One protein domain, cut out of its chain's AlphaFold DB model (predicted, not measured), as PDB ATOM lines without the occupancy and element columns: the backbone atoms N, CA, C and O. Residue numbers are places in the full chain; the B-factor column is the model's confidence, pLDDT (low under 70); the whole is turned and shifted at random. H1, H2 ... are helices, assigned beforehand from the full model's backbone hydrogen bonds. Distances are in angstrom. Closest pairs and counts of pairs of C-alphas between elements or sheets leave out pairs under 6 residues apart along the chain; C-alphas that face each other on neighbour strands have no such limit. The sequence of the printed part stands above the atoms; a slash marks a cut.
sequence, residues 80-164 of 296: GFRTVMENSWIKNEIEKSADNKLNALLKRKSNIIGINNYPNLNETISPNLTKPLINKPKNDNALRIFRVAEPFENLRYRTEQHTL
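This is residues 80 to 164 of the 296 residues of the protein "Methylmalonyl-CoA mutase small subunit" of Bacteroidetes bacterium ADurb.Bin035 (UniProt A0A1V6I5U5). A long helix, H2, runs along one side of a loose, flat frame, with short H1 making a corner at its first end; the long stretch of residues 107 to 149 swings wide from its other end and folds back to H3. No two helices touch. The printed part has 85 residues with three named helices, H1, H2 and H3 in chain order, and no named strand; the class is all helix, though under half of the residues are in named elements. The whole is loose, with a radius of gyration of the C-alphas of 16.1 A, and spans 51 by 31 by 15 A.

Find C-alpha 89 at (159.561, 176.228, 172.587); from there H2, residues 89 to 106, runs 25.5 A. H1 is residues 80 to 86. H3, residues 150 to 164, runs 20.4 A to C-alpha 164 at (116.974, 174.846, 177.030).

H2 and H1 are close but not clearly touching, their closest C-alphas, Ile 90 and Val 84, 6.3 A apart. Their lines are about perpendicular, at 75 degrees. H3 is apart from H1 and from H2. In H1, H2 and H3 every O i to N i+4 pair is within hydrogen-bond range.

The farthest C-alphas, Gly 80 and Thr 163, are 51.8 A apart. The printed part has no cut; the link from H2 to H3 is long, 43 residues. Look at residues 127 to 128 for pLDDT under 70.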
ATOM      1  N   GLY A  80     168.862 170.346 173.732       96.00
ATOM      2  CA  GLY A  80     168.127 169.104 173.963       96.00
ATOM      3  C   GLY A  80     166.696 169.286 174.484       96.00
ATOM      4  O   GLY A  80     166.260 170.371 174.878       96.00
ATOM      5  N   PHE A  81     165.948 168.175 174.517       94.50
ATOM      6  CA  PHE A  81     164.499 168.147 174.787       94.50
ATOM      7  C   PHE A  81     164.081 168.858 176.083       94.50
ATOM      8  O   PHE A  81     163.081 169.576 176.116       94.50
ATOM      9  N   ARG A  82     164.837 168.667 177.170       94.06
ATOM     10  CA  ARG A  82     164.498 169.250 178.475       94.06
ATOM     11  C   ARG A  82     164.538 170.777 178.434       94.06
ATOM     12  O   ARG A  82     163.591 171.420 178.878       94.06
ATOM     13  N   THR A  83     165.588 171.333 177.841       94.88
ATOM     14  CA  THR A  83     165.800 172.778 177.708       94.88
ATOM     15  C   THR A  83     164.692 173.421 176.875       94.88
ATOM     16  O   THR A  83     164.104 174.420 177.293       94.88
ATOM     17  N   VAL A  84     164.338 172.810 175.735       94.12
ATOM     18  CA  VAL A  84     163.262 173.314 174.859       94.12
ATOM     19  C   VAL A  84     161.854 173.141 175.444       94.12
ATOM     20  O   VAL A  84     160.899 173.797 175.019       94.12
ATOM     21  N   MET A  85     161.687 172.237 176.410       90.25
ATOM     22  CA  MET A  85     160.437 172.096 177.149       90.25
ATOM     23  C   MET A  85     160.324 173.162 178.246       90.25
ATOM     24  O   MET A  85     159.270 173.779 178.382       90.25
ATOM     25  N   GLU A  86     161.406 173.427 178.985       90.94
ATOM     26  CA  GLU A  86     161.448 174.443 180.049       90.94
ATOM     27  C   GLU A  86     161.300 175.873 179.501       90.94
ATOM     28  O   GLU A  86     160.622 176.700 180.111       90.94
ATOM     29  N   ASN A  87     161.845 176.158 178.315       91.75
ATOM     30  CA  ASN A  87     161.708 177.462 177.655       91.75
ATOM     31  C   ASN A  87     160.414 177.618 176.818       91.75
ATOM     32  O   ASN A  87     160.258 178.609 176.106       91.75
ATOM     33  N   SER A  88     159.482 176.657 176.896       91.00
ATOM     34  CA  SER A  88     158.195 176.646 176.177       91.00
ATOM     35  C   SER A  88     158.271 176.631 174.641       91.00
ATOM     36  O   SER A  88     157.258 176.854 173.976       91.00
ATOM     37  N   TRP A  89     159.422 176.312 174.044       92.81
ATOM     38  CA  TRP A  89     159.561 176.228 172.587       92.81
ATOM     39  C   TRP A  89     158.615 175.180 171.978       92.81
ATOM     40  O   TRP A  89     157.869 175.491 171.051       92.81
ATOM     41  N   ILE A  90     158.550 173.974 172.563       92.44
ATOM     42  CA  ILE A  90     157.655 172.896 172.088       92.44
ATOM     43  C   ILE A  90     156.188 173.337 172.124       92.44
ATOM     44  O   ILE A  90     155.424 173.067 171.195       92.44
ATOM     45  N   LYS A  91     155.785 174.026 173.198       91.62
ATOM     46  CA  LYS A  91     154.424 174.546 173.357       91.62
ATOM     47  C   LYS A  91     154.082 175.527 172.240       91.62
ATOM     48  O   LYS A  91     153.060 175.343 171.584       91.62
ATOM     49  N   ASN A  92     154.966 176.486 171.977       92.81
ATOM     50  CA  ASN A  92     154.773 177.486 170.929       92.81
ATOM     51  C   ASN A  92     154.650 176.849 169.534       92.81
ATOM     52  O   ASN A  92     153.793 177.253 168.752       92.81
ATOM     53  N   GLU A  93     155.458 175.834 169.210       94.19
ATOM     54  CA  GLU A  93     155.372 175.145 167.913       94.19
ATOM     55  C   GLU A  93     154.076 174.329 167.757       94.19
ATOM     56  O   GLU A  93     153.444 174.340 166.694       94.19
ATOM     57  N   ILE A  94     153.618 173.670 168.826       94.19
ATOM     58  CA  ILE A  94     152.333 172.955 168.826       94.19
ATOM     59  C   ILE A  94     151.159 173.936 168.698       94.19
ATOM     60  O   ILE A  94     150.241 173.675 167.918       94.19
ATOM     61  N   GLU A  95     151.187 175.063 169.413       93.12
ATOM     62  CA  GLU A  95     150.155 176.108 169.342       93.12
ATOM     63  C   GLU A  95     150.092 176.733 167.941       93.12
ATOM     64  O   GLU A  95     149.014 176.781 167.352       93.12
ATOM     65  N   LYS A  96     151.236 177.051 167.318       95.25
ATOM     66  CA  LYS A  96     151.285 177.489 165.909       95.25
ATOM     67  C   LYS A  96     150.659 176.465 164.958       95.25
ATOM     68  O   LYS A  96     149.922 176.828 164.040       95.25
ATOM     69  N   SER A  97     150.940 175.172 165.149       95.12
ATOM     70  CA  SER A  97     150.342 174.100 164.338       95.12
ATOM     71  C   SER A  97     148.823 174.011 164.535       95.12
ATOM     72  O   SER A  97     148.073 173.859 163.564       95.12
ATOM     73  N   ALA A  98     148.358 174.141 165.780       93.81
ATOM     74  CA  ALA A  98     146.940 174.178 166.124       93.81
ATOM     75  C   ALA A  98     146.229 175.379 165.479       93.81
ATOM     76  O   ALA A  98     145.198 175.188 164.828       93.81
ATOM     77  N   ASP A  99     146.817 176.573 165.562       93.25
ATOM     78  CA  ASP A  99     146.289 177.801 164.962       93.25
ATOM     79  C   ASP A  99     146.228 177.705 163.439       93.25
ATOM     80  O   ASP A  99     145.234 178.094 162.827       93.25
ATOM     81  N   ASN A 100     147.245 177.123 162.799       94.81
ATOM     82  CA  ASN A 100     147.233 176.887 161.356       94.81
ATOM     83  C   ASN A 100     146.092 175.948 160.935       94.81
ATOM     84  O   ASN A 100     145.394 176.225 159.954       94.81
ATOM     85  N   LYS A 101     145.858 174.863 161.687       94.38
ATOM     86  CA  LYS A 101     144.738 173.937 161.438       94.38
ATOM     87  C   LYS A 101     143.388 174.614 161.653       94.38
ATOM     88  O   LYS A 101     142.495 174.446 160.821       94.38
ATOM     89  N   LEU A 102     143.251 175.395 162.724       92.38
ATOM     90  CA  LEU A 102     142.038 176.156 162.997       92.38
ATOM     91  C   LEU A 102     141.783 177.166 161.876       92.38
ATOM     92  O   LEU A 102     140.729 177.125 161.257       92.38
ATOM     93  N   ASN A 103     142.768 177.986 161.515       91.81
ATOM     94  CA  ASN A 103     142.663 178.962 160.429       91.81
ATOM     95  C   ASN A 103     142.299 178.326 159.078       91.81
ATOM     96  O   ASN A 103     141.531 178.908 158.307       91.81
ATOM     97  N   ALA A 104     142.818 177.132 158.777       91.75
ATOM     98  CA  ALA A 104     142.423 176.383 157.587       91.75
ATOM     99  C   ALA A 104     140.945 175.956 157.642       91.75
ATOM    100  O   ALA A 104     140.243 176.066 156.636       91.75
ATOM    101  N   LEU A 105     140.461 175.519 158.808       90.44
ATOM    102  CA  LEU A 105     139.062 175.153 159.031       90.44
ATOM    103  C   LEU A 105     138.125 176.375 158.946       90.44
ATOM    104  O   LEU A 105     137.090 176.314 158.283       90.44
ATOM    105  N   LEU A 106     138.525 177.501 159.547       88.25
ATOM    106  CA  LEU A 106     137.797 178.777 159.535       88.25
ATOM    107  C   LEU A 106     137.611 179.333 158.121       88.25
ATOM    108  O   LEU A 106     136.552 179.855 157.782       88.25
ATOM    109  N   LYS A 107     138.633 179.173 157.274       83.62
ATOM    110  CA  LYS A 107     138.618 179.576 155.860       83.62
ATOM    111  C   LYS A 107     138.062 178.491 154.932       83.62
ATOM    112  O   LYS A 107     138.225 178.609 153.720       83.62
ATOM    113  N   ARG A 108     137.482 177.414 155.485       80.12
ATOM    114  CA  ARG A 108     136.941 176.254 154.748       80.12
ATOM    115  C   ARG A 108     137.930 175.634 153.745       80.12
ATOM    116  O   ARG A 108     137.534 175.050 152.743       80.12
ATOM    117  N   LYS A 109     139.234 175.757 154.018       87.12
ATOM    118  CA  LYS A 109     140.297 175.032 153.300       87.12
ATOM    119  C   LYS A 109     140.410 173.585 153.779       87.12
ATOM    120  O   LYS A 109     140.943 172.746 153.064       87.12
ATOM    121  N   SER A 110     139.931 173.319 154.992       89.75
ATOM    122  CA  SER A 110     139.769 171.986 155.565       89.75
ATOM    123  C   SER A 110     138.304 171.765 155.929       89.75
ATOM    124  O   SER A 110     137.620 172.705 156.344       89.75
ATOM    125  N   ASN A 111     137.838 170.527 155.782       90.56
ATOM    126  CA  ASN A 111     136.459 170.136 156.042       90.56
ATOM    127  C   ASN A 111     136.418 169.064 157.131       90.56
ATOM    128  O   ASN A 111     137.105 168.048 157.039       90.56
ATOM    129  N   ILE A 112     135.566 169.277 158.129       92.50
ATOM    130  CA  ILE A 112     135.169 168.291 159.128       92.50
ATOM    131  C   ILE A 112     133.679 168.028 158.913       92.50
ATOM    132  O   ILE A 112     132.829 168.877 159.198       92.50
ATOM    133  N   ILE A 113     133.382 166.849 158.368       92.88
ATOM    134  CA  ILE A 113     132.016 166.410 158.072       92.88
ATOM    135  C   ILE A 113     131.208 166.331 159.368       92.88
ATOM    136  O   ILE A 113     131.701 165.828 160.375       92.88
ATOM    137  N   GLY A 114     129.984 166.853 159.335       91.56
ATOM    138  CA  GLY A 114     129.100 166.939 160.495       91.56
ATOM    139  C   GLY A 114     129.344 168.162 161.383       91.56
ATOM    140  O   GLY A 114     128.489 168.471 162.202       91.56
ATOM    141  N   ILE A 115     130.456 168.891 161.205       91.00
ATOM    142  CA  ILE A 115     130.790 170.075 162.014       91.00
ATOM    143  C   ILE A 115     130.695 171.352 161.179       91.00
ATOM    144  O   ILE A 115     129.707 172.073 161.269       91.00
ATOM    145  N   ASN A 116     131.708 171.646 160.355       89.69
ATOM    146  CA  ASN A 116     131.735 172.867 159.540       89.69
ATOM    147  C   ASN A 116     131.188 172.647 158.121       89.69
ATOM    148  O   ASN A 116     131.012 173.612 157.375       89.69
ATOM    149  N   ASN A 117     130.950 171.388 157.750       89.19
ATOM    150  CA  ASN A 117     130.404 170.993 156.465       89.19
ATOM    151  C   ASN A 117     129.379 169.871 156.653       89.19
ATOM    152  O   ASN A 117     129.674 168.875 157.314       89.19
ATOM    153  N   TYR A 118     128.196 170.031 156.057       90.25
ATOM    154  CA  TYR A 118     127.051 169.125 156.216       90.25
ATOM    155  C   TYR A 118     126.710 168.804 157.685       90.25
ATOM    156  O   TYR A 118     126.712 167.633 158.069       90.25
ATOM    157  N   PRO A 119     126.458 169.822 158.532       91.94
ATOM    158  CA  PRO A 119     126.025 169.586 159.903       91.94
ATOM    159  C   PRO A 119     124.649 168.913 159.930       91.94
ATOM    160  O   PRO A 119     123.772 169.234 159.124       91.94
ATOM    161  N   ASN A 120     124.436 168.016 160.891       91.81
ATOM    162  CA  ASN A 120     123.103 167.484 161.143       91.81
ATOM    163  C   ASN A 120     122.270 168.553 161.867       91.81
ATOM    164  O   ASN A 120     122.660 169.031 162.930       91.81
ATOM    165  N   LEU A 121     121.136 168.949 161.289       87.81
ATOM    166  CA  LEU A 121     120.254 169.973 161.869       87.81
ATOM    167  C   LEU A 121     119.363 169.422 162.992       87.81
ATOM    168  O   LEU A 121     118.863 170.188 163.815       87.81
ATOM    169  N   ASN A 122     119.189 168.099 163.024       86.94
ATOM    170  CA  ASN A 122     118.308 167.394 163.955       86.94
ATOM    171  C   ASN A 122     119.071 166.732 165.107       86.94
ATOM    172  O   ASN A 122     118.472 166.018 165.909       86.94
ATOM    173  N   GLU A 123     120.394 166.898 165.168       84.44
ATOM    174  CA  GLU A 123     121.143 166.403 166.316       84.44
ATOM    175  C   GLU A 123     120.844 167.245 167.555       84.44
ATOM    176  O   GLU A 123     120.525 168.430 167.467       84.44
ATOM    177  N   THR A 124     120.931 166.601 168.711       78.06
ATOM    178  CA  THR A 124     120.763 167.241 170.013       78.06
ATOM    179  C   THR A 124     121.906 166.794 170.904       78.06
ATOM    180  O   THR A 124     122.260 165.609 170.918       78.06
ATOM    181  N   ILE A 125     122.509 167.723 171.640       74.75
ATOM    182  CA  ILE A 125     123.458 167.369 172.687       74.75
ATOM    183  C   ILE A 125     122.654 167.006 173.937       74.75
ATOM    184  O   ILE A 125     121.645 167.623 174.281       74.75
ATOM    185  N   SER A 126     123.101 165.961 174.633       72.25
ATOM    186  CA  SER A 126     122.526 165.609 175.929       72.25
ATOM    187  C   SER A 126     122.638 166.807 176.881       72.25
ATOM    188  O   SER A 126     123.740 167.340 177.040       72.25
ATOM    189  N   PRO A 127     121.560 167.192 177.590       67.31
ATOM    190  CA  PRO A 127     121.620 168.273 178.574       67.31
ATOM    191  C   PRO A 127     122.585 167.952 179.728       67.31
ATOM    192  O   PRO A 127     123.040 168.850 180.426       67.31
ATOM    193  N   ASN A 128     122.941 166.674 179.902       69.94
ATOM    194  CA  ASN A 128     123.860 166.185 180.924       69.94
ATOM    195  C   ASN A 128     125.229 165.835 180.321       69.94
ATOM    196  O   ASN A 128     125.679 164.686 180.395       69.94
ATOM    197  N   LEU A 129     125.901 166.811 179.705       73.38
ATOM    198  CA  LEU A 129     127.303 166.648 179.319       73.38
ATOM    199  C   LEU A 129     128.151 166.347 180.560       73.38
ATOM    200  O   LEU A 129     128.141 167.088 181.541       73.38
ATOM    201  N   THR A 130     128.922 165.264 180.506       70.06
ATOM    202  CA  THR A 130     129.810 164.867 181.615       70.06
ATOM    203  C   THR A 130     131.252 165.326 181.409       70.06
ATOM    204  O   THR A 130     132.076 165.193 182.314       70.06
ATOM    205  N   LYS A 131     131.573 165.868 180.226       73.94
ATOM    206  CA  LYS A 131     132.900 166.373 179.867       73.94
ATOM    207  C   LYS A 131     132.819 167.796 179.312       73.94
ATOM    208  O   LYS A 131     131.853 168.122 178.624       73.94
ATOM    209  N   PRO A 132     133.832 168.639 179.582       75.06
ATOM    210  CA  PRO A 132     133.899 169.968 178.994       75.06
ATOM    211  C   PRO A 132     134.172 169.872 177.488       75.06
ATOM    212  O   PRO A 132     135.042 169.117 177.057       75.06
ATOM    213  N   LEU A 133     133.465 170.676 176.690       78.88
ATOM    214  CA  LEU A 133     133.681 170.751 175.238       78.88
ATOM    215  C   LEU A 133     135.045 171.363 174.895       78.88
ATOM    216  O   LEU A 133     135.713 170.921 173.961       78.88
ATOM    217  N   ILE A 134     135.479 172.342 175.694       82.75
ATOM    218  CA  ILE A 134     136.774 173.009 175.559       82.75
ATOM    219  C   ILE A 134     137.710 172.504 176.655       82.75
ATOM    220  O   ILE A 134     137.476 172.720 177.848       82.75
ATOM    221  N   ASN A 135     138.811 171.874 176.248       84.06
ATOM    222  CA  ASN A 135     139.862 171.474 177.175       84.06
ATOM    223  C   ASN A 135     140.697 172.690 177.574       84.06
ATOM    224  O   ASN A 135     141.250 173.381 176.713       84.06
ATOM    225  N   LYS A 136     140.847 172.903 178.882       85.31
ATOM    226  CA  LYS A 136     141.734 173.926 179.437       85.31
ATOM    227  C   LYS A 136     143.098 173.318 179.778       85.31
ATOM    228  O   LYS A 136     143.145 172.174 180.240       85.31
ATOM    229  N   PRO A 137     144.203 174.048 179.556       86.44
ATOM    230  CA  PRO A 137     145.501 173.626 180.063       86.44
ATOM    231  C   PRO A 137     145.483 173.633 181.598       86.44
ATOM    232  O   PRO A 137     144.709 174.362 182.220       86.44
ATOM    233  N   LYS A 138     146.335 172.815 182.224       86.88
ATOM    234  CA  LYS A 138     146.448 172.774 183.693       86.88
ATOM    235  C   LYS A 138     147.074 174.050 184.277       86.88
ATOM    236  O   LYS A 138     146.792 174.383 185.420       86.88
ATOM    237  N   ASN A 139     147.939 174.715 183.512       86.75
ATOM    238  CA  ASN A 139     148.595 175.993 183.804       86.75
ATOM    239  C   ASN A 139     149.152 176.581 182.490       86.75
ATOM    240  O   ASN A 139     149.082 175.917 181.456       86.75
ATOM    241  N   ASP A 140     149.731 177.782 182.531       81.94
ATOM    242  CA  ASP A 140     150.184 178.523 181.339       81.94
ATOM    243  C   ASP A 140     151.255 177.805 180.501       81.94
ATOM    244  O   ASP A 140     151.350 178.036 179.295       81.94
ATOM    245  N   ASN A 141     152.012 176.886 181.109       80.25
ATOM    246  CA  ASN A 141     153.080 176.129 180.449       80.25
ATOM    247  C   ASN A 141     152.638 174.714 180.034       80.25
ATOM    248  O   ASN A 141     153.372 174.009 179.342       80.25
ATOM    249  N   ALA A 142     151.447 174.271 180.442       87.00
ATOM    250  CA  ALA A 142     150.951 172.938 180.136       87.00
ATOM    251  C   ALA A 142     150.339 172.876 178.732       87.00
ATOM    252  O   ALA A 142     149.537 173.725 178.341       87.00
ATOM    253  N   LEU A 143     150.640 171.800 178.002       89.31
ATOM    254  CA  LEU A 143     149.912 171.468 176.781       89.31
ATOM    255  C   LEU A 143     148.456 171.134 177.115       89.31
ATOM    256  O   LEU A 143     148.160 170.456 178.103       89.31
ATOM    257  N   ARG A 144     147.543 171.565 176.246       89.69
ATOM    258  CA  ARG A 144     146.147 171.127 176.264       89.69
ATOM    259  C   ARG A 144     145.871 170.220 175.075       89.69
ATOM    260  O   ARG A 144     146.445 170.389 174.002       89.69
ATOM    261  N   ILE A 145     144.932 169.297 175.245       88.50
ATOM    262  CA  ILE A 145     144.402 168.518 174.126       88.50
ATOM    263  C   ILE A 145     143.460 169.425 173.335       88.50
ATOM    264  O   ILE A 145     142.318 169.636 173.741       88.50
ATOM    265  N   PHE A 146     143.938 169.967 172.219       90.56
ATOM    266  CA  PHE A 146     143.129 170.776 171.312       90.56
ATOM    267  C   PHE A 146     142.417 169.897 170.285       90.56
ATOM    268  O   PHE A 146     143.058 169.140 169.552       90.56
ATOM    269  N   ARG A 147     141.090 170.027 170.190       91.12
ATOM    270  CA  ARG A 147     140.315 169.449 169.086       91.12
ATOM    271  C   ARG A 147     139.915 170.577 168.157       91.12
ATOM    272  O   ARG A 147     139.254 171.506 168.588       91.12
ATOM    273  N   VAL A 148     140.241 170.472 166.873       91.69
ATOM    274  CA  VAL A 148     139.961 171.548 165.902       91.69
ATOM    275  C   VAL A 148     138.454 171.865 165.795       91.69
ATOM    276  O   VAL A 148     138.082 172.982 165.453       91.69
ATOM    277  N   ALA A 149     137.583 170.906 166.136       91.62
ATOM    278  CA  ALA A 149     136.130 171.078 166.178       91.62
ATOM    279  C   ALA A 149     135.604 171.815 167.430       91.62
ATOM    280  O   ALA A 149     134.471 172.288 167.403       91.62
ATOM    281  N   GLU A 150     136.398 171.952 168.502       91.12
ATOM    282  CA  GLU A 150     135.936 172.506 169.786       91.12
ATOM    283  C   GLU A 150     135.256 173.888 169.686       91.12
ATOM    284  O   GLU A 150     134.266 174.082 170.394       91.12
ATOM    285  N   PRO A 151     135.677 174.842 168.817       91.12
ATOM    286  CA  PRO A 151     135.033 176.153 168.782       91.12
ATOM    287  C   PRO A 151     133.630 176.075 168.168       91.12
ATOM    288  O   PRO A 151     132.717 176.764 168.610       91.12
ATOM    289  N   PHE A 152     133.445 175.192 167.184       91.69
ATOM    290  CA  PHE A 152     132.159 174.956 166.525       91.69
ATOM    291  C   PHE A 152     131.190 174.181 167.416       91.69
ATOM    292  O   PHE A 152     130.003 174.491 167.465       91.69
ATOM    293  N   GLU A 153     131.695 173.196 168.155       90.62
ATOM    294  CA  GLU A 153     130.900 172.476 169.150       90.62
ATOM    295  C   GLU A 153     130.450 173.407 170.280       90.62
ATOM    296  O   GLU A 153     129.296 173.349 170.695       90.62
ATOM    297  N   ASN A 154     131.324 174.309 170.743       90.31
ATOM    298  CA  ASN A 154     130.964 175.316 171.738       90.31
ATOM    299  C   ASN A 154     129.899 176.293 171.215       90.31
ATOM    300  O   ASN A 154     128.966 176.623 171.944       90.31
ATOM    301  N   LEU A 155     130.011 176.721 169.954       92.00
ATOM    302  CA  LEU A 155     129.003 177.544 169.287       92.00
ATOM    303  C   LEU A 155     127.634 176.842 169.294       92.00
ATOM    304  O   LEU A 155     126.666 177.384 169.816       92.00
ATOM    305  N   ARG A 156     127.563 175.595 168.815       91.69
ATOM    306  CA  ARG A 156     126.320 174.804 168.805       91.69
ATOM    307  C   ARG A 156     125.751 174.594 170.206       91.69
ATOM    308  O   ARG A 156     124.560 174.795 170.427       91.69
ATOM    309  N   TYR A 157     126.607 174.249 171.164       90.06
ATOM    310  CA  TYR A 157     126.202 174.043 172.549       90.06
ATOM    311  C   TYR A 157     125.548 175.285 173.155       90.06
ATOM    312  O   TYR A 157     124.530 175.174 173.831       90.06
ATOM    313  N   ARG A 158     126.075 176.479 172.876       91.88
ATOM    314  CA  ARG A 158     125.482 177.741 173.337       91.88
ATOM    315  C   ARG A 158     124.081 177.976 172.771       91.88
ATOM    316  O   ARG A 158     123.194 178.389 173.515       91.88
ATOM    317  N   THR A 159     123.850 177.653 171.500       93.25
ATOM    318  CA  THR A 159     122.509 177.697 170.886       93.25
ATOM    319  C   THR A 159     121.542 176.731 171.570       93.25
ATOM    320  O   THR A 159     120.389 177.075 171.851       93.25
ATOM    321  N   GLU A 160     122.002 175.522 171.886       90.56
ATOM    322  CA  GLU A 160     121.178 174.545 172.595       90.56
ATOM    323  C   GLU A 160     120.868 174.985 174.026       90.56
ATOM    324  O   GLU A 160     119.709 174.959 174.428       90.56
ATOM    325  N   GLN A 161     121.861 175.474 174.776       89.50
ATOM    326  CA  GLN A 161     121.651 176.024 176.118       89.50
ATOM    327  C   GLN A 161     120.700 177.224 176.098       89.50
ATOM    328  O   GLN A 161     119.842 177.349 176.968       89.50
ATOM    329  N   HIS A 162     120.810 178.093 175.092       92.25
ATOM    330  CA  HIS A 162     119.878 179.201 174.895       92.25
ATOM    331  C   HIS A 162     118.433 178.702 174.766       92.25
ATOM    332  O   HIS A 162     117.546 179.238 175.433       92.25
ATOM    333  N   THR A 163     118.226 177.627 174.001       91.44
ATOM    334  CA  THR A 163     116.915 176.990 173.809       91.44
ATOM    335  C   THR A 163     116.424 176.282 175.079       91.44
ATOM    336  O   THR A 163     115.275 176.452 175.480       91.44
ATOM    337  N   LEU A 164     117.295 175.536 175.769       89.50
ATOM    338  CA  LEU A 164     116.974 174.846 177.030       89.50
ATOM    339  C   LEU A 164     116.598 175.816 178.160       89.50
ATOM    340  O   LEU A 164     115.777 175.479 179.007       89.50
TER     341      LEU A 164